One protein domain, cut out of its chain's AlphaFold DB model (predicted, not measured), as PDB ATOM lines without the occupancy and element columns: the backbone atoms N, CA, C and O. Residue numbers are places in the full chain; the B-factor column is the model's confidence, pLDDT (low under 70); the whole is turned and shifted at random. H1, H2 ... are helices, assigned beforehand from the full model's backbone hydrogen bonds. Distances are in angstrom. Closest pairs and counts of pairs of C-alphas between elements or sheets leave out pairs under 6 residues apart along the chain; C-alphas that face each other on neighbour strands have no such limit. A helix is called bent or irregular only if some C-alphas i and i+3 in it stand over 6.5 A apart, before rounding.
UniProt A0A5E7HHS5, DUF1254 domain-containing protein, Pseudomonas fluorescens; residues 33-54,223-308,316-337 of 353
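What this domain is: This is residues 33 to 54, 223 to 308 and 316 to 337 of the 353 residues of the protein "DUF1254 domain-containing protein" of Pseudomonas fluorescens (UniProt A0A5E7HHS5). One long, kinked helix, H1, runs through the middle of the domain, and six shorter helices wrap round it, each in touch with it and most of them crossing it rather than running side by side with it. H3 and H4 pack on H1 from different sides, H5 and H6 follow each other end to end along another side, and H2 and H7 pack on its later part. The 130 printed residues hold seven named helices, H1 to H7 in order along the chain, and no named strand; the class is all helix. The whole is compact, with a radius of gyration of the C-alphas of 14.2 A, and spans 42 by 35 by 29 A.

How they stand to each other: H1, residues 33 to 54, is the hub and has a kink of 41 degrees near residue 45. H7, residues 327 to 337, touches residues 41 to 51 of H1 at a tilt of 37 degrees, only just steep, the same way; the closest C-alphas, of Tyr 45 and Tyr 327, are 5.2 A apart. H6, residues 291 to 303, touches residues 36 to 44 of H1 with its residues 291 to 295, about perpendicular at 73 degrees; the closest C-alphas are those of Val 40 and Val 291, 5.3 A. H6 also touches H7, about perpendicular at 74 degrees, closest at C-alphas 299 and 332, 5.9 A. H5, residues 282 to 289, touches residues 33 to 39 of H1, closest at C-alphas 36 and 287, 5.1 A. H3, residues 237 to 250, touches H1 at a steep tilt of 60 degrees, closest at C-alphas 46 and 244, 6.2 A. H4, residues 255 to 266, touches H1 at a steep tilt of 50 degrees, opposite ways, closest at C-alphas 38 and 263, 6.2 A. H2, residues 228 to 233, touches residues 47 to 54 of H1 at a shallow tilt of 11 degrees, opposite ways, closest at C-alphas 54 and 228, 5.7 A. H4 and H6 are apart. Every O i to N i+4 pair is within hydrogen-bond range in H2, H5, H6 and H7; the counts are 16 of 18 in H1, 9 of 10 in H3 and 5 of 8 in H4.

Where its parts are: H1 begins at C-alpha 33, (-27.154, 49.232, -4.075), and measures 30.4 A; H3 measures 20.6 A, H4 19.0 A and H6 18.2 A. H1 and H4 are irregular: C-alphas 45 and 48 are 7.2 A apart, and C-alphas 256 and 259 are 7.6 A apart. H7 ends at C-alpha 337, (-39.989, 41.415, 23.499).

The domain as a whole: The two C-alphas farthest apart, of Pro 282 and Thr 317, are 43.1 A apart. Residues 55 to 222 and 309 to 315 are not printed; the gaps are 8.7 A and 7.1 A between C-alphas. The link from H4 to H5, residues 267 to 281, is long. No printed residue is under 70 in pLDDT.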
ATOM      1  N   GLU A  33     -27.676  48.915  -5.410       97.25
ATOM      2  CA  GLU A  33     -27.154  49.232  -4.075       97.25
ATOM      3  C   GLU A  33     -28.118  50.127  -3.292       97.25
ATOM      4  O   GLU A  33     -28.388  49.878  -2.116       97.25
ATOM      5  N   GLU A  34     -28.686  51.147  -3.947       97.25
ATOM      6  CA  GLU A  34     -29.724  51.982  -3.341       97.25
ATOM      7  C   GLU A  34     -30.972  51.158  -3.008       97.25
ATOM      8  O   GLU A  34     -31.526  51.295  -1.918       97.25
ATOM      9  N   ALA A  35     -31.407  50.284  -3.919       97.75
ATOM     10  CA  ALA A  35     -32.559  49.425  -3.684       97.75
ATOM     11  C   ALA A  35     -32.332  48.459  -2.520       97.75
ATOM     12  O   ALA A  35     -33.235  48.275  -1.707       97.75
ATOM     13  N   HIS A  36     -31.129  47.891  -2.411       98.44
ATOM     14  CA  HIS A  36     -30.737  47.055  -1.284       98.44
ATOM     15  C   HIS A  36     -30.840  47.829   0.037       98.44
ATOM     16  O   HIS A  36     -31.499  47.376   0.971       98.44
ATOM     17  N   ALA A  37     -30.245  49.025   0.111       98.38
ATOM     18  CA  ALA A  37     -30.274  49.856   1.317       98.38
ATOM     19  C   ALA A  37     -31.708  50.241   1.727       98.38
ATOM     20  O   ALA A  37     -32.075  50.124   2.896       98.38
ATOM     21  N   ILE A  38     -32.543  50.640   0.759       98.50
ATOM     22  CA  ILE A  38     -33.966  50.922   0.994       98.50
ATOM     23  C   ILE A  38     -34.688  49.659   1.474       98.50
ATOM     24  O   ILE A  38     -35.498  49.733   2.395       98.50
ATOM     25  N   GLY A  39     -34.383  48.503   0.883       98.50
ATOM     26  CA  GLY A  39     -34.933  47.214   1.280       98.50
ATOM     27  C   GLY A  39     -34.621  46.861   2.734       98.50
ATOM     28  O   GLY A  39     -35.524  46.453   3.460       98.50
ATOM     29  N   VAL A  40     -33.378  47.054   3.190       98.75
ATOM     30  CA  VAL A  40     -32.987  46.803   4.590       98.75
ATOM     31  C   VAL A  40     -33.798  47.670   5.550       98.75
ATOM     32  O   VAL A  40     -34.404  47.146   6.485       98.75
ATOM     33  N   GLU A  41     -33.895  48.976   5.295       98.50
ATOM     34  CA  GLU A  41     -34.708  49.878   6.122       98.50
ATOM     35  C   GLU A  41     -36.202  49.515   6.077       98.50
ATOM     36  O   GLU A  41     -36.878  49.524   7.108       98.50
ATOM     37  N   ALA A  42     -36.717  49.118   4.908       98.62
ATOM     38  CA  ALA A  42     -38.092  48.653   4.745       98.62
ATOM     39  C   ALA A  42     -38.366  47.373   5.551       98.62
ATOM     40  O   ALA A  42     -39.416  47.257   6.186       98.62
ATOM     41  N   TYR A  43     -37.422  46.428   5.582       98.75
ATOM     42  CA  TYR A  43     -37.526  45.227   6.408       98.75
ATOM     43  C   TYR A  43     -37.619  45.592   7.894       98.75
ATOM     44  O   TYR A  43     -38.514  45.135   8.600       98.75
ATOM     45  N   LEU A  44     -36.747  46.475   8.386       98.56
ATOM     46  CA  LEU A  44     -36.811  46.924   9.782       98.56
ATOM     47  C   LEU A  44     -38.138  47.634  10.090       98.56
ATOM     48  O   LEU A  44     -38.752  47.399  11.131       98.56
ATOM     49  N   TYR A  45     -38.603  48.479   9.173       98.62
ATOM     50  CA  TYR A  45     -39.857  49.206   9.305       98.62
ATOM     51  C   TYR A  45     -41.077  48.276   9.413       98.62
ATOM     52  O   TYR A  45     -41.912  48.471  10.302       98.62
ATOM     53  N   PHE A  46     -41.163  47.255   8.554       98.69
ATOM     54  CA  PHE A  46     -42.300  46.331   8.489       98.69
ATOM     55  C   PHE A  46     -42.257  45.194   9.510       98.69
ATOM     56  O   PHE A  46     -43.300  44.605   9.800       98.69
ATOM     57  N   TYR A  47     -41.095  44.895  10.094       98.69
ATOM     58  CA  TYR A  47     -40.930  43.789  11.037       98.69
ATOM     59  C   TYR A  47     -41.993  43.752  12.157       98.69
ATOM     60  O   TYR A  47     -42.609  42.695  12.350       98.69
ATOM     61  N   PRO A  48     -42.270  44.857  12.887       97.94
ATOM     62  CA  PRO A  48     -43.333  44.869  13.892       97.94
ATOM     63  C   PRO A  48     -44.718  44.593  13.298       97.94
ATOM     64  O   PRO A  48     -45.476  43.846  13.907       97.94
ATOM     65  N   LEU A  49     -45.031  45.116  12.108       98.25
ATOM     66  CA  LEU A  49     -46.346  44.960  11.482       98.25
ATOM     67  C   LEU A  49     -46.659  43.493  11.158       98.25
ATOM     68  O   LEU A  49     -47.737  43.000  11.497       98.25
ATOM     69  N   LEU A  50     -45.705  42.771  10.559       98.56
ATOM     70  CA  LEU A  50     -45.866  41.341  10.272       98.56
ATOM     71  C   LEU A  50     -45.930  40.526  11.563       98.56
ATOM     72  O   LEU A  50     -46.782  39.649  11.705       98.56
ATOM     73  N   THR A  51     -45.052  40.837  12.521       98.06
ATOM     74  CA  THR A  51     -45.022  40.151  13.817       98.06
ATOM     75  C   THR A  51     -46.351  40.316  14.555       98.06
ATOM     76  O   THR A  51     -46.883  39.335  15.081       98.06
ATOM     77  N   MET A  52     -46.920  41.525  14.559       98.19
ATOM     78  CA  MET A  52     -48.219  41.820  15.160       98.19
ATOM     79  C   MET A  52     -49.347  41.059  14.465       98.19
ATOM     80  O   MET A  52     -50.158  40.451  15.157       98.19
ATOM     81  N   ASP A  53     -49.393  41.014  13.129       98.44
ATOM     82  CA  ASP A  53     -50.477  40.314  12.424       98.44
ATOM     83  C   ASP A  53     -50.438  38.796  12.612       98.44
ATOM     84  O   ASP A  53     -51.470  38.186  12.901       98.44
ATOM     85  N   ILE A  54     -49.256  38.180  12.524       98.25
ATOM     86  CA  ILE A  54     -49.106  36.736  12.760       98.25
ATOM     87  C   ILE A  54     -49.447  36.403  14.216       98.25
ATOM     88  O   ILE A  54     -50.192  35.458  14.475       98.25
ATOM     89  N   ASP A 223     -51.366  29.061  10.620       96.94
ATOM     90  CA  ASP A 223     -50.327  28.243  11.243       96.94
ATOM     91  C   ASP A 223     -50.236  28.570  12.741       96.94
ATOM     92  O   ASP A 223     -49.687  29.599  13.137       96.94
ATOM     93  N   MET A 224     -50.785  27.669  13.559       95.44
ATOM     94  CA  MET A 224     -50.805  27.737  15.026       95.44
ATOM     95  C   MET A 224     -49.578  27.093  15.692       95.44
ATOM     96  O   MET A 224     -49.463  27.132  16.916       95.44
ATOM     97  N   LYS A 225     -48.694  26.445  14.924       94.81
ATOM     98  CA  LYS A 225     -47.587  25.634  15.455       94.81
ATOM     99  C   LYS A 225     -46.262  26.375  15.397       94.81
ATOM    100  O   LYS A 225     -45.489  26.321  16.352       94.81
ATOM    101  N   THR A 226     -45.986  27.049  14.284       95.62
ATOM    102  CA  THR A 226     -44.723  27.765  14.104       95.62
ATOM    103  C   THR A 226     -44.770  29.080  14.881       95.62
ATOM    104  O   THR A 226     -45.667  29.884  14.620       95.62
ATOM    105  N   PRO A 227     -43.838  29.354  15.815       93.88
ATOM    106  CA  PRO A 227     -43.840  30.607  16.568       93.88
ATOM    107  C   PRO A 227     -43.793  31.835  15.639       93.88
ATOM    108  O   PRO A 227     -43.063  31.781  14.644       93.88
ATOM    109  N   PRO A 228     -44.467  32.960  15.965       94.69
ATOM    110  CA  PRO A 228     -44.541  34.127  15.081       94.69
ATOM    111  C   PRO A 228     -43.175  34.624  14.608       94.69
ATOM    112  O   PRO A 228     -42.982  34.849  13.419       94.69
ATOM    113  N   LYS A 229     -42.192  34.691  15.518       94.31
ATOM    114  CA  LYS A 229     -40.805  35.050  15.190       94.31
ATOM    115  C   LYS A 229     -40.227  34.170  14.079       94.31
ATOM    116  O   LYS A 229     -39.635  34.685  13.145       94.31
ATOM    117  N   ILE A 230     -40.397  32.851  14.183       96.81
ATOM    118  CA  ILE A 230     -39.855  31.914  13.192       96.81
ATOM    119  C   ILE A 230     -40.557  32.102  11.849       96.81
ATOM    120  O   ILE A 230     -39.883  32.116  10.824       96.81
ATOM    121  N   GLN A 231     -41.878  32.312  11.847       97.69
ATOM    122  CA  GLN A 231     -42.604  32.588  10.607       97.69
ATOM    123  C   GLN A 231     -42.057  33.833   9.904       97.69
ATOM    124  O   GLN A 231     -41.737  33.736   8.725       97.69
ATOM    125  N   VAL A 232     -41.893  34.955  10.619       97.69
ATOM    126  CA  VAL A 232     -41.363  36.214  10.058       97.69
ATOM    127  C   VAL A 232     -39.914  36.060   9.589       97.69
ATOM    128  O   VAL A 232     -39.607  36.404   8.450       97.69
ATOM    129  N   ASP A 233     -39.036  35.516  10.436       97.56
ATOM    130  CA  ASP A 233     -37.599  35.409  10.148       97.56
ATOM    131  C   ASP A 233     -37.300  34.459   8.978       97.56
ATOM    132  O   ASP A 233     -36.304  34.635   8.281       97.56
ATOM    133  N   SER A 234     -38.156  33.456   8.749       97.56
ATOM    134  CA  SER A 234     -37.994  32.486   7.657       97.56
ATOM    135  C   SER A 234     -38.637  32.900   6.329       97.56
ATOM    136  O   SER A 234     -38.534  32.156   5.350       97.56
ATOM    137  N   MET A 235     -39.333  34.044   6.265       98.06
ATOM    138  CA  MET A 235     -39.957  34.480   5.015       98.06
ATOM    139  C   MET A 235     -38.891  34.835   3.982       98.06
ATOM    140  O   MET A 235     -37.956  35.584   4.260       98.06
ATOM    141  N   SER A 236     -39.087  34.373   2.746       98.12
ATOM    142  CA  SER A 236     -38.347  34.926   1.614       98.12
ATOM    143  C   SER A 236     -38.649  36.419   1.474       98.12
ATOM    144  O   SER A 236     -39.750  36.864   1.808       98.12
ATOM    145  N   ALA A 237     -37.716  37.187   0.905       98.12
ATOM    146  CA  ALA A 237     -37.934  38.608   0.635       98.12
ATOM    147  C   ALA A 237     -39.247  38.854  -0.133       98.12
ATOM    148  O   ALA A 237     -40.022  39.741   0.223       98.12
ATOM    149  N   ALA A 238     -39.540  38.018  -1.137       98.00
ATOM    150  CA  ALA A 238     -40.761  38.114  -1.936       98.00
ATOM    151  C   ALA A 238     -42.027  37.999  -1.075       98.00
ATOM    152  O   ALA A 238     -42.896  38.866  -1.155       98.00
ATOM    153  N   ASN A 239     -42.109  36.977  -0.218       98.38
ATOM    154  CA  ASN A 239     -43.270  36.773   0.649       98.38
ATOM    155  C   ASN A 239     -43.362  37.850   1.733       98.38
ATOM    156  O   ASN A 239     -44.452  38.345   2.008       98.38
ATOM    157  N   TYR A 240     -42.224  38.234   2.310       98.69
ATOM    158  CA  TYR A 240     -42.143  39.250   3.349       98.69
ATOM    159  C   TYR A 240     -42.708  40.590   2.863       98.69
ATOM    160  O   TYR A 240     -43.640  41.130   3.459       98.69
ATOM    161  N   PHE A 241     -42.191  41.114   1.747       98.56
ATOM    162  CA  PHE A 241     -42.602  42.425   1.245       98.56
ATOM    163  C   PHE A 241     -43.992  42.411   0.604       98.56
ATOM    164  O   PHE A 241     -44.726  43.392   0.735       98.56
ATOM    165  N   ALA A 242     -44.396  41.311  -0.041       98.50
ATOM    166  CA  ALA A 242     -45.765  41.170  -0.531       98.50
ATOM    167  C   ALA A 242     -46.771  41.195   0.630       98.50
ATOM    168  O   ALA A 242     -47.759  41.927   0.586       98.50
ATOM    169  N   TYR A 243     -46.490  40.454   1.706       98.56
ATOM    170  CA  TYR A 243     -47.348  40.440   2.886       98.56
ATOM    171  C   TYR A 243     -47.368  41.798   3.598       98.56
ATOM    172  O   TYR A 243     -48.443  42.288   3.948       98.56
ATOM    173  N   ALA A 244     -46.209  42.447   3.743       98.50
ATOM    174  CA  ALA A 244     -46.105  43.798   4.289       98.50
ATOM    175  C   ALA A 244     -47.007  44.797   3.548       98.50
ATOM    176  O   ALA A 244     -47.744  45.554   4.179       98.50
ATOM    177  N   ALA A 245     -46.986  44.767   2.211       98.25
ATOM    178  CA  ALA A 245     -47.795  45.650   1.379       98.25
ATOM    179  C   ALA A 245     -49.302  45.419   1.572       98.25
ATOM    180  O   ALA A 245     -50.062  46.381   1.668       98.25
ATOM    181  N   GLU A 246     -49.748  44.164   1.709       98.06
ATOM    182  CA  GLU A 246     -51.153  43.867   2.022       98.06
ATOM    183  C   GLU A 246     -51.559  44.372   3.413       98.06
ATOM    184  O   GLU A 246     -52.642  44.938   3.577       98.06
ATOM    185  N   LEU A 247     -50.685  44.242   4.415       97.94
ATOM    186  CA  LEU A 247     -50.950  44.775   5.754       97.94
ATOM    187  C   LEU A 247     -50.991  46.308   5.773       97.94
ATOM    188  O   LEU A 247     -51.817  46.879   6.491       97.94
ATOM    189  N   LEU A 248     -50.160  46.966   4.961       96.44
ATOM    190  CA  LEU A 248     -50.091  48.424   4.832       96.44
ATOM    191  C   LEU A 248     -51.365  49.033   4.222       96.44
ATOM    192  O   LEU A 248     -51.651  50.208   4.438       96.44
ATOM    193  N   LYS A 249     -52.171  48.247   3.494       95.12
ATOM    194  CA  LYS A 249     -53.496  48.686   3.020       95.12
ATOM    195  C   LYS A 249     -54.496  48.872   4.158       95.12
ATOM    196  O   LYS A 249     -55.365  49.733   4.070       95.12
ATOM    197  N   MET A 250     -54.405  48.037   5.193       92.31
ATOM    198  CA  MET A 250     -55.366  48.009   6.306       92.31
ATOM    199  C   MET A 250     -54.896  48.802   7.527       92.31
ATOM    200  O   MET A 250     -55.716  49.241   8.336       92.31
ATOM    201  N   ASN A 251     -53.580  48.943   7.679       95.62
ATOM    202  CA  ASN A 251     -52.942  49.585   8.819       95.62
ATOM    203  C   ASN A 251     -52.166  50.798   8.305       95.62
ATOM    204  O   ASN A 251     -51.075  50.623   7.756       95.62
ATOM    205  N   PRO A 252     -52.727  52.013   8.430       94.81
ATOM    206  CA  PRO A 252     -52.055  53.197   7.929       94.81
ATOM    207  C   PRO A 252     -50.728  53.406   8.676       94.81
ATOM    208  O   PRO A 252     -50.627  53.074   9.863       94.81
ATOM    209  N   PRO A 253     -49.701  53.930   7.991       96.44
ATOM    210  CA  PRO A 253     -48.435  54.286   8.621       96.44
ATOM    211  C   PRO A 253     -48.619  55.449   9.605       96.44
ATOM    212  O   PRO A 253     -49.581  56.221   9.500       96.44
ATOM    213  N   HIS A 254     -47.685  55.620  10.540       94.81
ATOM    214  CA  HIS A 254     -47.674  56.798  11.404       94.81
ATOM    215  C   HIS A 254     -47.328  58.052  10.599       94.81
ATOM    216  O   HIS A 254     -46.639  58.011   9.579       94.81
ATOM    217  N   LEU A 255     -47.760  59.220  11.087       90.38
ATOM    218  CA  LEU A 255     -47.453  60.500  10.435       90.38
ATOM    219  C   LEU A 255     -45.944  60.762  10.319       90.38
ATOM    220  O   LEU A 255     -45.508  61.456   9.404       90.38
ATOM    221  N   THR A 256     -45.143  60.204  11.226       92.19
ATOM    222  CA  THR A 256     -43.686  60.371  11.253       92.19
ATOM    223  C   THR A 256     -42.949  59.500  10.230       92.19
ATOM    224  O   THR A 256     -41.776  59.764   9.954       92.19
ATOM    225  N   ASP A 257     -43.638  58.538   9.604       96.50
ATOM    226  CA  ASP A 257     -43.040  57.542   8.707       96.50
ATOM    227  C   ASP A 257     -42.836  58.049   7.267       96.50
ATOM    228  O   ASP A 257     -42.233  57.367   6.440       96.50
ATOM    229  N   GLN A 258     -43.277  59.271   6.942       95.19
ATOM    230  CA  GLN A 258     -43.182  59.833   5.583       95.19
ATOM    231  C   GLN A 258     -41.796  59.684   4.918       95.19
ATOM    232  O   GLN A 258     -41.753  59.313   3.744       95.19
ATOM    233  N   PRO A 259     -40.656  59.887   5.616       96.19
ATOM    234  CA  PRO A 259     -39.343  59.698   5.003       96.19
ATOM    235  C   PRO A 259     -39.078  58.266   4.522       96.19
ATOM    236  O   PRO A 259     -38.549  58.093   3.425       96.19
ATOM    237  N   ILE A 260     -39.449  57.236   5.298       97.62
ATOM    238  CA  ILE A 260     -39.232  55.840   4.883       97.62
ATOM    239  C   ILE A 260     -40.216  55.437   3.785       97.62
ATOM    240  O   ILE A 260     -39.820  54.764   2.837       97.62
ATOM    241  N   LEU A 261     -41.460  55.925   3.835       97.81
ATOM    242  CA  LEU A 261     -42.445  55.706   2.768       97.81
ATOM    243  C   LEU A 261     -41.956  56.269   1.425       97.81
ATOM    244  O   LEU A 261     -42.051  55.593   0.403       97.81
ATOM    245  N   ALA A 262     -41.373  57.473   1.429       97.12
ATOM    246  CA  ALA A 262     -40.810  58.086   0.230       97.12
ATOM    247  C   ALA A 262     -39.633  57.278  -0.346       97.12
ATOM    248  O   ALA A 262     -39.507  57.162  -1.563       97.12
ATOM    249  N   GLN A 263     -38.786  56.689   0.508       97.62
ATOM    250  CA  GLN A 263     -37.721  55.793   0.047       97.62
ATOM    251  C   GLN A 263     -38.295  54.497  -0.535       97.62
ATOM    252  O   GLN A 263     -37.936  54.113  -1.646       97.62
ATOM    253  N   MET A 264     -39.234  53.858   0.163       97.81
ATOM    254  CA  MET A 264     -39.885  52.621  -0.279       97.81
ATOM    255  C   MET A 264     -40.616  52.770  -1.619       97.81
ATOM    256  O   MET A 264     -40.553  51.868  -2.458       97.81
ATOM    257  N   GLN A 265     -41.216  53.934  -1.882       97.00
ATOM    258  CA  GLN A 265     -41.844  54.225  -3.171       97.00
ATOM    259  C   GLN A 265     -40.851  54.131  -4.338       97.00
ATOM    260  O   GLN A 265     -41.225  53.694  -5.426       97.00
ATOM    261  N   ARG A 266     -39.570  54.469  -4.124       96.00
ATOM    262  CA  ARG A 266     -38.532  54.377  -5.165       96.00
ATOM    263  C   ARG A 266     -38.290  52.934  -5.627       96.00
ATOM    264  O   ARG A 266     -37.904  52.737  -6.775       96.00
ATOM    265  N   ILE A 267     -38.542  51.944  -4.767       95.69
ATOM    266  CA  ILE A 267     -38.449  50.509  -5.095       95.69
ATOM    267  C   ILE A 267     -39.818  49.867  -5.374       95.69
ATOM    268  O   ILE A 267     -39.918  48.645  -5.457       95.69
ATOM    269  N   GLY A 268     -40.873  50.674  -5.535       95.25
ATOM    270  CA  GLY A 268     -42.214  50.219  -5.917       95.25
ATOM    271  C   GLY A 268     -43.118  49.780  -4.763       95.25
ATOM    272  O   GLY A 268     -44.218  49.293  -5.018       95.25
ATOM    273  N   ILE A 269     -42.698  49.950  -3.506       97.19
ATOM    274  CA  ILE A 269     -43.552  49.695  -2.339       97.19
ATOM    275  C   ILE A 269     -44.315  50.982  -2.016       97.19
ATOM    276  O   ILE A 269     -43.738  51.969  -1.563       97.19
ATOM    277  N   GLU A 270     -45.626  50.970  -2.238       96.25
ATOM    278  CA  GLU A 270     -46.499  52.130  -2.052       96.25
ATOM    279  C   GLU A 270     -47.656  51.813  -1.101       96.25
ATOM    280  O   GLU A 270     -48.243  50.730  -1.142       96.25
ATOM    281  N   VAL A 271     -48.036  52.792  -0.274       95.75
ATOM    282  CA  VAL A 271     -49.208  52.678   0.605       95.75
ATOM    283  C   VAL A 271     -50.459  52.419  -0.239       95.75
ATOM    284  O   VAL A 271     -50.721  53.117  -1.217       95.75
ATOM    285  N   GLY A 272     -51.246  51.412   0.144       95.69
ATOM    286  CA  GLY A 272     -52.499  51.075  -0.535       95.69
ATOM    287  C   GLY A 272     -52.356  50.169  -1.768       95.69
ATOM    288  O   GLY A 272     -53.373  49.699  -2.281       95.69
ATOM    289  N   LYS A 273     -51.137  49.867  -2.236       97.25
ATOM    290  CA  LYS A 273     -50.904  49.004  -3.409       97.25
ATOM    291  C   LYS A 273     -50.344  47.642  -3.007       97.25
ATOM    292  O   LYS A 273     -49.624  47.519  -2.025       97.25
ATOM    293  N   SER A 274     -50.690  46.607  -3.774       97.75
ATOM    294  CA  SER A 274     -49.986  45.321  -3.692       97.75
ATOM    295  C   SER A 274     -48.566  45.476  -4.221       97.75
ATOM    296  O   SER A 274     -48.324  46.278  -5.123       97.75
ATOM    297  N   PHE A 275     -47.656  44.653  -3.714       97.50
ATOM    298  CA  PHE A 275     -46.269  44.626  -4.150       97.50
ATOM    299  C   PHE A 275     -45.859  43.214  -4.561       97.50
ATOM    300  O   PHE A 275     -46.243  42.235  -3.924       97.50
ATOM    301  N   SER A 276     -45.061  43.117  -5.622       96.62
ATOM    302  CA  SER A 276     -44.452  41.867  -6.066       96.62
ATOM    303  C   SER A 276     -43.028  42.135  -6.526       96.62
ATOM    304  O   SER A 276     -42.812  42.848  -7.505       96.62
ATOM    305  N   ILE A 277     -42.060  41.516  -5.847       93.81
ATOM    306  CA  ILE A 277     -40.645  41.571  -6.244       93.81
ATOM    307  C   ILE A 277     -40.443  41.004  -7.652       93.81
ATOM    308  O   ILE A 277     -39.570  41.450  -8.388       93.81
ATOM    309  N   GLU A 278     -41.273  40.041  -8.050       93.12
ATOM    310  CA  GLU A 278     -41.196  39.390  -9.359       93.12
ATOM    311  C   GLU A 278     -41.491  40.343 -10.524       93.12
ATOM    312  O   GLU A 278     -41.106  40.061 -11.654       93.12
ATOM    313  N   ALA A 279     -42.149  41.474 -10.254       92.56
ATOM    314  CA  ALA A 279     -42.450  42.499 -11.249       92.56
ATOM    315  C   ALA A 279     -41.339  43.558 -11.397       92.56
ATOM    316  O   ALA A 279     -41.469  44.461 -12.226       92.56
ATOM    317  N   LEU A 280     -40.273  43.488 -10.592       94.25
ATOM    318  CA  LEU A 280     -39.173  44.452 -10.619       94.25
ATOM    319  C   LEU A 280     -38.134  44.111 -11.694       94.25
ATOM    320  O   LEU A 280     -38.043  42.980 -12.173       94.25
ATOM    321  N   ASP A 281     -37.307  45.103 -12.032       93.69
ATOM    322  CA  ASP A 281     -36.109  44.888 -12.847       93.69
ATOM    323  C   ASP A 281     -35.227  43.777 -12.231       93.69
ATOM    324  O   ASP A 281     -35.058  43.762 -11.006       93.69
ATOM    325  N   PRO A 282     -34.646  42.861 -13.032       95.56
ATOM    326  CA  PRO A 282     -33.866  41.737 -12.516       95.56
ATOM    327  C   PRO A 282     -32.742  42.126 -11.549       95.56
ATOM    328  O   PRO A 282     -32.502  41.395 -10.587       95.56
ATOM    329  N   ALA A 283     -32.075  43.266 -11.764       94.88
ATOM    330  CA  ALA A 283     -30.997  43.721 -10.889       94.88
ATOM    331  C   ALA A 283     -31.533  44.197  -9.529       94.88
ATOM    332  O   ALA A 283     -30.959  43.881  -8.489       94.88
ATOM    333  N   ILE A 284     -32.675  44.893  -9.525       95.75
ATOM    334  CA  ILE A 284     -33.360  45.336  -8.301       95.75
ATOM    335  C   ILE A 284     -33.939  44.140  -7.546       95.75
ATOM    336  O   ILE A 284     -33.774  44.026  -6.334       95.75
ATOM    337  N   LYS A 285     -34.571  43.205  -8.262       96.19
ATOM    338  CA  LYS A 285     -35.056  41.947  -7.689       96.19
ATOM    339  C   LYS A 285     -33.928  41.191  -6.989       96.19
ATOM    340  O   LYS A 285     -34.116  40.778  -5.849       96.19
ATOM    341  N   ALA A 286     -32.779  41.023  -7.646       96.38
ATOM    342  CA  ALA A 286     -31.621  40.351  -7.060       96.38
ATOM    343  C   ALA A 286     -31.112  41.083  -5.809       96.38
ATOM    344  O   ALA A 286     -30.856  40.443  -4.793       96.38
ATOM    345  N   ALA A 287     -31.054  42.418  -5.844       96.69
ATOM    346  CA  ALA A 287     -30.663  43.228  -4.693       96.69
ATOM    347  C   ALA A 287     -31.600  43.058  -3.485       96.69
ATOM    348  O   ALA A 287     -31.150  43.089  -2.348       96.69
ATOM    349  N   LEU A 288     -32.899  42.834  -3.687       97.81
ATOM    350  CA  LEU A 288     -33.829  42.650  -2.569       97.81
ATOM    351  C   LEU A 288     -33.804  41.238  -1.963       97.81
ATOM    352  O   LEU A 288     -34.359  41.039  -0.885       97.81
ATOM    353  N   GLN A 289     -33.187  40.248  -2.615       96.62
ATOM    354  CA  GLN A 289     -33.217  38.858  -2.140       96.62
ATOM    355  C   GLN A 289     -32.445  38.647  -0.831       96.62
ATOM    356  O   GLN A 289     -32.920  37.896   0.017       96.62
ATOM    357  N   SER A 290     -31.300  39.313  -0.651       95.19
ATOM    358  CA  SER A 290     -30.442  39.204   0.546       95.19
ATOM    359  C   SER A 290     -30.890  40.077   1.719       95.19
ATOM    360  O   SER A 290     -30.378  39.935   2.830       95.19
ATOM    361  N   VAL A 291     -31.849  40.975   1.491       98.38
ATOM    362  CA  VAL A 291     -32.284  41.979   2.467       98.38
ATOM    363  C   VAL A 291     -32.716  41.382   3.814       98.38
ATOM    364  O   VAL A 291     -32.262  41.904   4.835       98.38
ATOM    365  N   PRO A 292     -33.547  40.316   3.882       98.38
ATOM    366  CA  PRO A 292     -33.928  39.727   5.165       98.38
ATOM    367  C   PRO A 292     -32.729  39.270   6.001       98.38
ATOM    368  O   PRO A 292     -32.679  39.560   7.196       98.38
ATOM    369  N   ASP A 293     -31.747  38.613   5.380       97.69
ATOM    370  CA  ASP A 293     -30.570  38.084   6.075       97.69
ATOM    371  C   ASP A 293     -29.684  39.214   6.618       97.69
ATOM    372  O   ASP A 293     -29.221  39.162   7.766       97.69
ATOM    373  N   GLU A 294     -29.474  40.270   5.825       98.00
ATOM    374  CA  GLU A 294     -28.688  41.428   6.252       98.00
ATOM    375  C   GLU A 294     -29.391  42.209   7.367       98.00
ATOM    376  O   GLU A 294     -28.776  42.523   8.388       98.00
ATOM    377  N   ALA A 295     -30.696  42.460   7.230       98.44
ATOM    378  CA  ALA A 295     -31.470  43.163   8.243       98.44
ATOM    379  C   ALA A 295     -31.509  42.387   9.572       98.44
ATOM    380  O   ALA A 295     -31.291  42.969  10.637       98.44
ATOM    381  N   GLN A 296     -31.695  41.062   9.532       98.12
ATOM    382  CA  GLN A 296     -31.623  40.213  10.726       98.12
ATOM    383  C   GLN A 296     -30.218  40.204  11.346       98.12
ATOM    384  O   GLN A 296     -30.078  40.235  12.574       98.12
ATOM    385  N   THR A 297     -29.165  40.216  10.524       97.75
ATOM    386  CA  THR A 297     -27.776  40.331  10.997       97.75
ATOM    387  C   THR A 297     -27.543  41.665  11.708       97.75
ATOM    388  O   THR A 297     -26.981  41.686  12.807       97.75
ATOM    389  N   LEU A 298     -28.042  42.767  11.143       97.38
ATOM    390  CA  LEU A 298     -27.989  44.098  11.745       97.38
ATOM    391  C   LEU A 298     -28.745  44.150  13.083       97.38
ATOM    392  O   LEU A 298     -28.212  44.653  14.077       97.38
ATOM    393  N   MET A 299     -29.953  43.580  13.144       97.12
ATOM    394  CA  MET A 299     -30.743  43.470  14.378       97.12
ATOM    395  C   MET A 299     -29.989  42.692  15.463       97.12
ATOM    396  O   MET A 299     -29.866  43.157  16.601       97.12
ATOM    397  N   LYS A 300     -29.423  41.534  15.101       96.06
ATOM    398  CA  LYS A 300     -28.635  40.682  16.001       96.06
ATOM    399  C   LYS A 300     -27.364  41.371  16.489       96.06
ATOM    400  O   LYS A 300     -27.010  41.228  17.656       96.06
ATOM    401  N   TRP A 301     -26.678  42.118  15.631       95.75
ATOM    402  CA  TRP A 301     -25.507  42.898  16.030       95.75
ATOM    403  C   TRP A 301     -25.886  44.012  17.013       95.75
ATOM    404  O   TRP A 301     -25.215  44.212  18.030       95.75
ATOM    405  N   LYS A 302     -26.995  44.716  16.756       93.62
ATOM    406  CA  LYS A 302     -27.381  45.885  17.551       93.62
ATOM    407  C   LYS A 302     -27.992  45.532  18.907       93.62
ATOM    408  O   LYS A 302     -27.834  46.316  19.840       93.62
ATOM    409  N   VAL A 303     -28.654  44.377  19.057       90.00
ATOM    410  CA  VAL A 303     -29.411  44.028  20.281       90.00
ATOM    411  C   VAL A 303     -28.586  44.149  21.568       90.00
ATOM    412  O   VAL A 303     -29.082  44.679  22.561       90.00
ATOM    413  N   ALA A 304     -27.310  43.747  21.545       86.81
ATOM    414  CA  ALA A 304     -26.425  43.782  22.714       86.81
ATOM    415  C   ALA A 304     -26.049  45.208  23.161       86.81
ATOM    416  O   ALA A 304     -25.646  45.413  24.302       86.81
ATOM    417  N   THR A 305     -26.190  46.194  22.273       88.81
ATOM    418  CA  THR A 305     -25.844  47.607  22.508       88.81
ATOM    419  C   THR A 305     -27.040  48.535  22.286       88.81
ATOM    420  O   THR A 305     -26.882  49.732  22.042       88.81
ATOM    421  N   LEU A 306     -28.259  47.984  22.332       85.69
ATOM    422  CA  LEU A 306     -29.487  48.725  22.043       85.69
ATOM    423  C   LEU A 306     -29.817  49.771  23.115       85.69
ATOM    424  O   LEU A 306     -30.511  50.748  22.835       85.69
ATOM    425  N   ALA A 307     -29.337  49.555  24.337       84.44
ATOM    426  CA  ALA A 307     -29.560  50.427  25.474       84.44
ATOM    427  C   ALA A 307     -28.230  50.958  26.023       84.44
ATOM    428  O   ALA A 307     -27.251  50.200  26.072       84.44
ATOM    429  N   PRO A 308     -28.184  52.230  26.461       81.25
ATOM    430  CA  PRO A 308     -27.000  52.780  27.099       81.25
ATOM    431  C   PRO A 308     -26.670  51.992  28.369       81.25
ATOM    432  O   PRO A 308     -27.562  51.531  29.089       81.25
ATOM    433  N   ASN A 316     -33.023  50.160  28.872       74.06
ATOM    434  CA  ASN A 316     -33.730  50.524  27.649       74.06
ATOM    435  C   ASN A 316     -34.927  51.445  27.946       74.06
ATOM    436  O   ASN A 316     -36.082  51.047  27.807       74.06
ATOM    437  N   THR A 317     -34.649  52.656  28.435       74.06
ATOM    438  CA  THR A 317     -35.681  53.602  28.901       74.06
ATOM    439  C   THR A 317     -36.124  54.607  27.847       74.06
ATOM    440  O   THR A 317     -37.254  55.094  27.905       74.06
ATOM    441  N   ASP A 318     -35.260  54.925  26.890       73.44
ATOM    442  CA  ASP A 318     -35.556  55.919  25.859       73.44
ATOM    443  C   ASP A 318     -36.501  55.326  24.816       73.44
ATOM    444  O   ASP A 318     -36.286  54.198  24.385       73.44
ATOM    445  N   THR A 319     -37.551  56.052  24.422       80.81
ATOM    446  CA  THR A 319     -38.479  55.689  23.322       80.81
ATOM    447  C   THR A 319     -39.096  54.277  23.391       80.81
ATOM    448  O   THR A 319     -39.574  53.758  22.386       80.81
ATOM    449  N   MET A 320     -39.063  53.597  24.543       86.06
ATOM    450  CA  MET A 320     -39.677  52.273  24.682       86.06
ATOM    451  C   MET A 320     -41.195  52.407  24.589       86.06
ATOM    452  O   MET A 320     -41.763  53.282  25.245       86.06
ATOM    453  N   GLY A 321     -41.830  51.560  23.778       82.50
ATOM    454  CA  GLY A 321     -43.270  51.575  23.523       82.50
ATOM    455  C   GLY A 321     -43.771  52.773  22.711       82.50
ATOM    456  O   GLY A 321     -44.941  52.783  22.373       82.50
ATOM    457  N   VAL A 322     -42.930  53.764  22.395       88.94
ATOM    458  CA  VAL A 322     -43.228  54.870  21.467       88.94
ATOM    459  C   VAL A 322     -41.924  55.203  20.748       88.94
ATOM    460  O   VAL A 322     -41.097  55.960  21.264       88.94
ATOM    461  N   TYR A 323     -41.687  54.556  19.608       90.56
ATOM    462  CA  TYR A 323     -40.344  54.467  19.021       90.56
ATOM    463  C   TYR A 323     -40.022  55.615  18.063       90.56
ATOM    464  O   TYR A 323     -38.843  55.898  17.824       90.56
ATOM    465  N   GLY A 324     -41.050  56.270  17.515       89.88
ATOM    466  CA  GLY A 324     -40.895  57.230  16.424       89.88
ATOM    467  C   GLY A 324     -40.145  56.597  15.251       89.88
ATOM    468  O   GLY A 324     -40.379  55.444  14.898       89.88
ATOM    469  N   ASN A 325     -39.162  57.312  14.707       91.81
ATOM    470  CA  ASN A 325     -38.435  56.865  13.514       91.81
ATOM    471  C   ASN A 325     -37.271  55.907  13.825       91.81
ATOM    472  O   ASN A 325     -36.442  55.636  12.959       91.81
ATOM    473  N   TYR A 326     -37.169  55.388  15.056       93.19
ATOM    474  CA  TYR A 326     -36.132  54.422  15.417       93.19
ATOM    475  C   TYR A 326     -36.541  52.989  15.027       93.19
ATOM    476  O   TYR A 326     -36.660  52.101  15.878       93.19
ATOM    477  N   TYR A 327     -36.717  52.745  13.725       95.94
ATOM    478  CA  TYR A 327     -37.240  51.480  13.189       95.94
ATOM    479  C   TYR A 327     -36.407  50.263  13.583       95.94
ATOM    480  O   TYR A 327     -36.974  49.256  13.995       95.94
ATOM    481  N   LEU A 328     -35.073  50.368  13.571       96.00
ATOM    482  CA  LEU A 328     -34.195  49.283  14.026       96.00
ATOM    483  C   LEU A 328     -34.506  48.862  15.471       96.00
ATOM    484  O   LEU A 328     -34.592  47.675  15.775       96.00
ATOM    485  N   LYS A 329     -34.713  49.827  16.373       94.12
ATOM    486  CA  LYS A 329     -35.066  49.538  17.766       94.12
ATOM    487  C   LYS A 329     -36.450  48.915  17.872       94.12
ATOM    488  O   LYS A 329     -36.601  47.931  18.593       94.12
ATOM    489  N   ARG A 330     -37.431  49.462  17.149       95.25
ATOM    490  CA  ARG A 330     -38.798  48.931  17.104       95.25
ATOM    491  C   ARG A 330     -38.818  47.485  16.603       95.25
ATOM    492  O   ARG A 330     -39.410  46.633  17.258       95.25
ATOM    493  N   ALA A 331     -38.096  47.188  15.523       97.12
ATOM    494  CA  ALA A 331     -37.931  45.845  14.971       97.12
ATOM    495  C   ALA A 331     -37.309  44.883  15.987       97.12
ATOM    496  O   ALA A 331     -37.849  43.806  16.230       97.12
ATOM    497  N   ILE A 332     -36.199  45.278  16.624       95.00
ATOM    498  CA  ILE A 332     -35.523  44.431  17.616       95.00
ATOM    499  C   ILE A 332     -36.454  44.152  18.795       95.00
ATOM    500  O   ILE A 332     -36.591  42.998  19.197       95.00
ATOM    501  N   VAL A 333     -37.126  45.173  19.336       92.62
ATOM    502  CA  VAL A 333     -38.055  44.973  20.455       92.62
ATOM    503  C   VAL A 333     -39.230  44.090  20.039       92.62
ATOM    504  O   VAL A 333     -39.552  43.169  20.779       92.62
ATOM    505  N   ALA A 334     -39.807  44.271  18.851       93.50
ATOM    506  CA  ALA A 334     -40.838  43.371  18.336       93.50
ATOM    507  C   ALA A 334     -40.337  41.920  18.188       93.50
ATOM    508  O   ALA A 334     -41.076  40.984  18.482       93.50
ATOM    509  N   GLN A 335     -39.073  41.713  17.801       92.81
ATOM    510  CA  GLN A 335     -38.478  40.380  17.666       92.81
ATOM    511  C   GLN A 335     -38.218  39.689  19.013       92.81
ATOM    512  O   GLN A 335     -38.411  38.476  19.120       92.81
ATOM    513  N   VAL A 336     -37.741  40.421  20.029       86.81
ATOM    514  CA  VAL A 336     -37.267  39.823  21.296       86.81
ATOM    515  C   VAL A 336     -38.189  40.044  22.498       86.81
ATOM    516  O   VAL A 336     -38.013  39.403  23.532       86.81
ATOM    517  N   GLY A 337     -39.158  40.950  22.389       80.25
ATOM    518  CA  GLY A 337     -39.989  41.415  23.499       80.25
ATOM    519  C   GLY A 337     -41.230  42.175  23.034       80.25
ATOM    520  O   GLY A 337     -41.498  43.266  23.541       80.25
TER     521      GLY A 337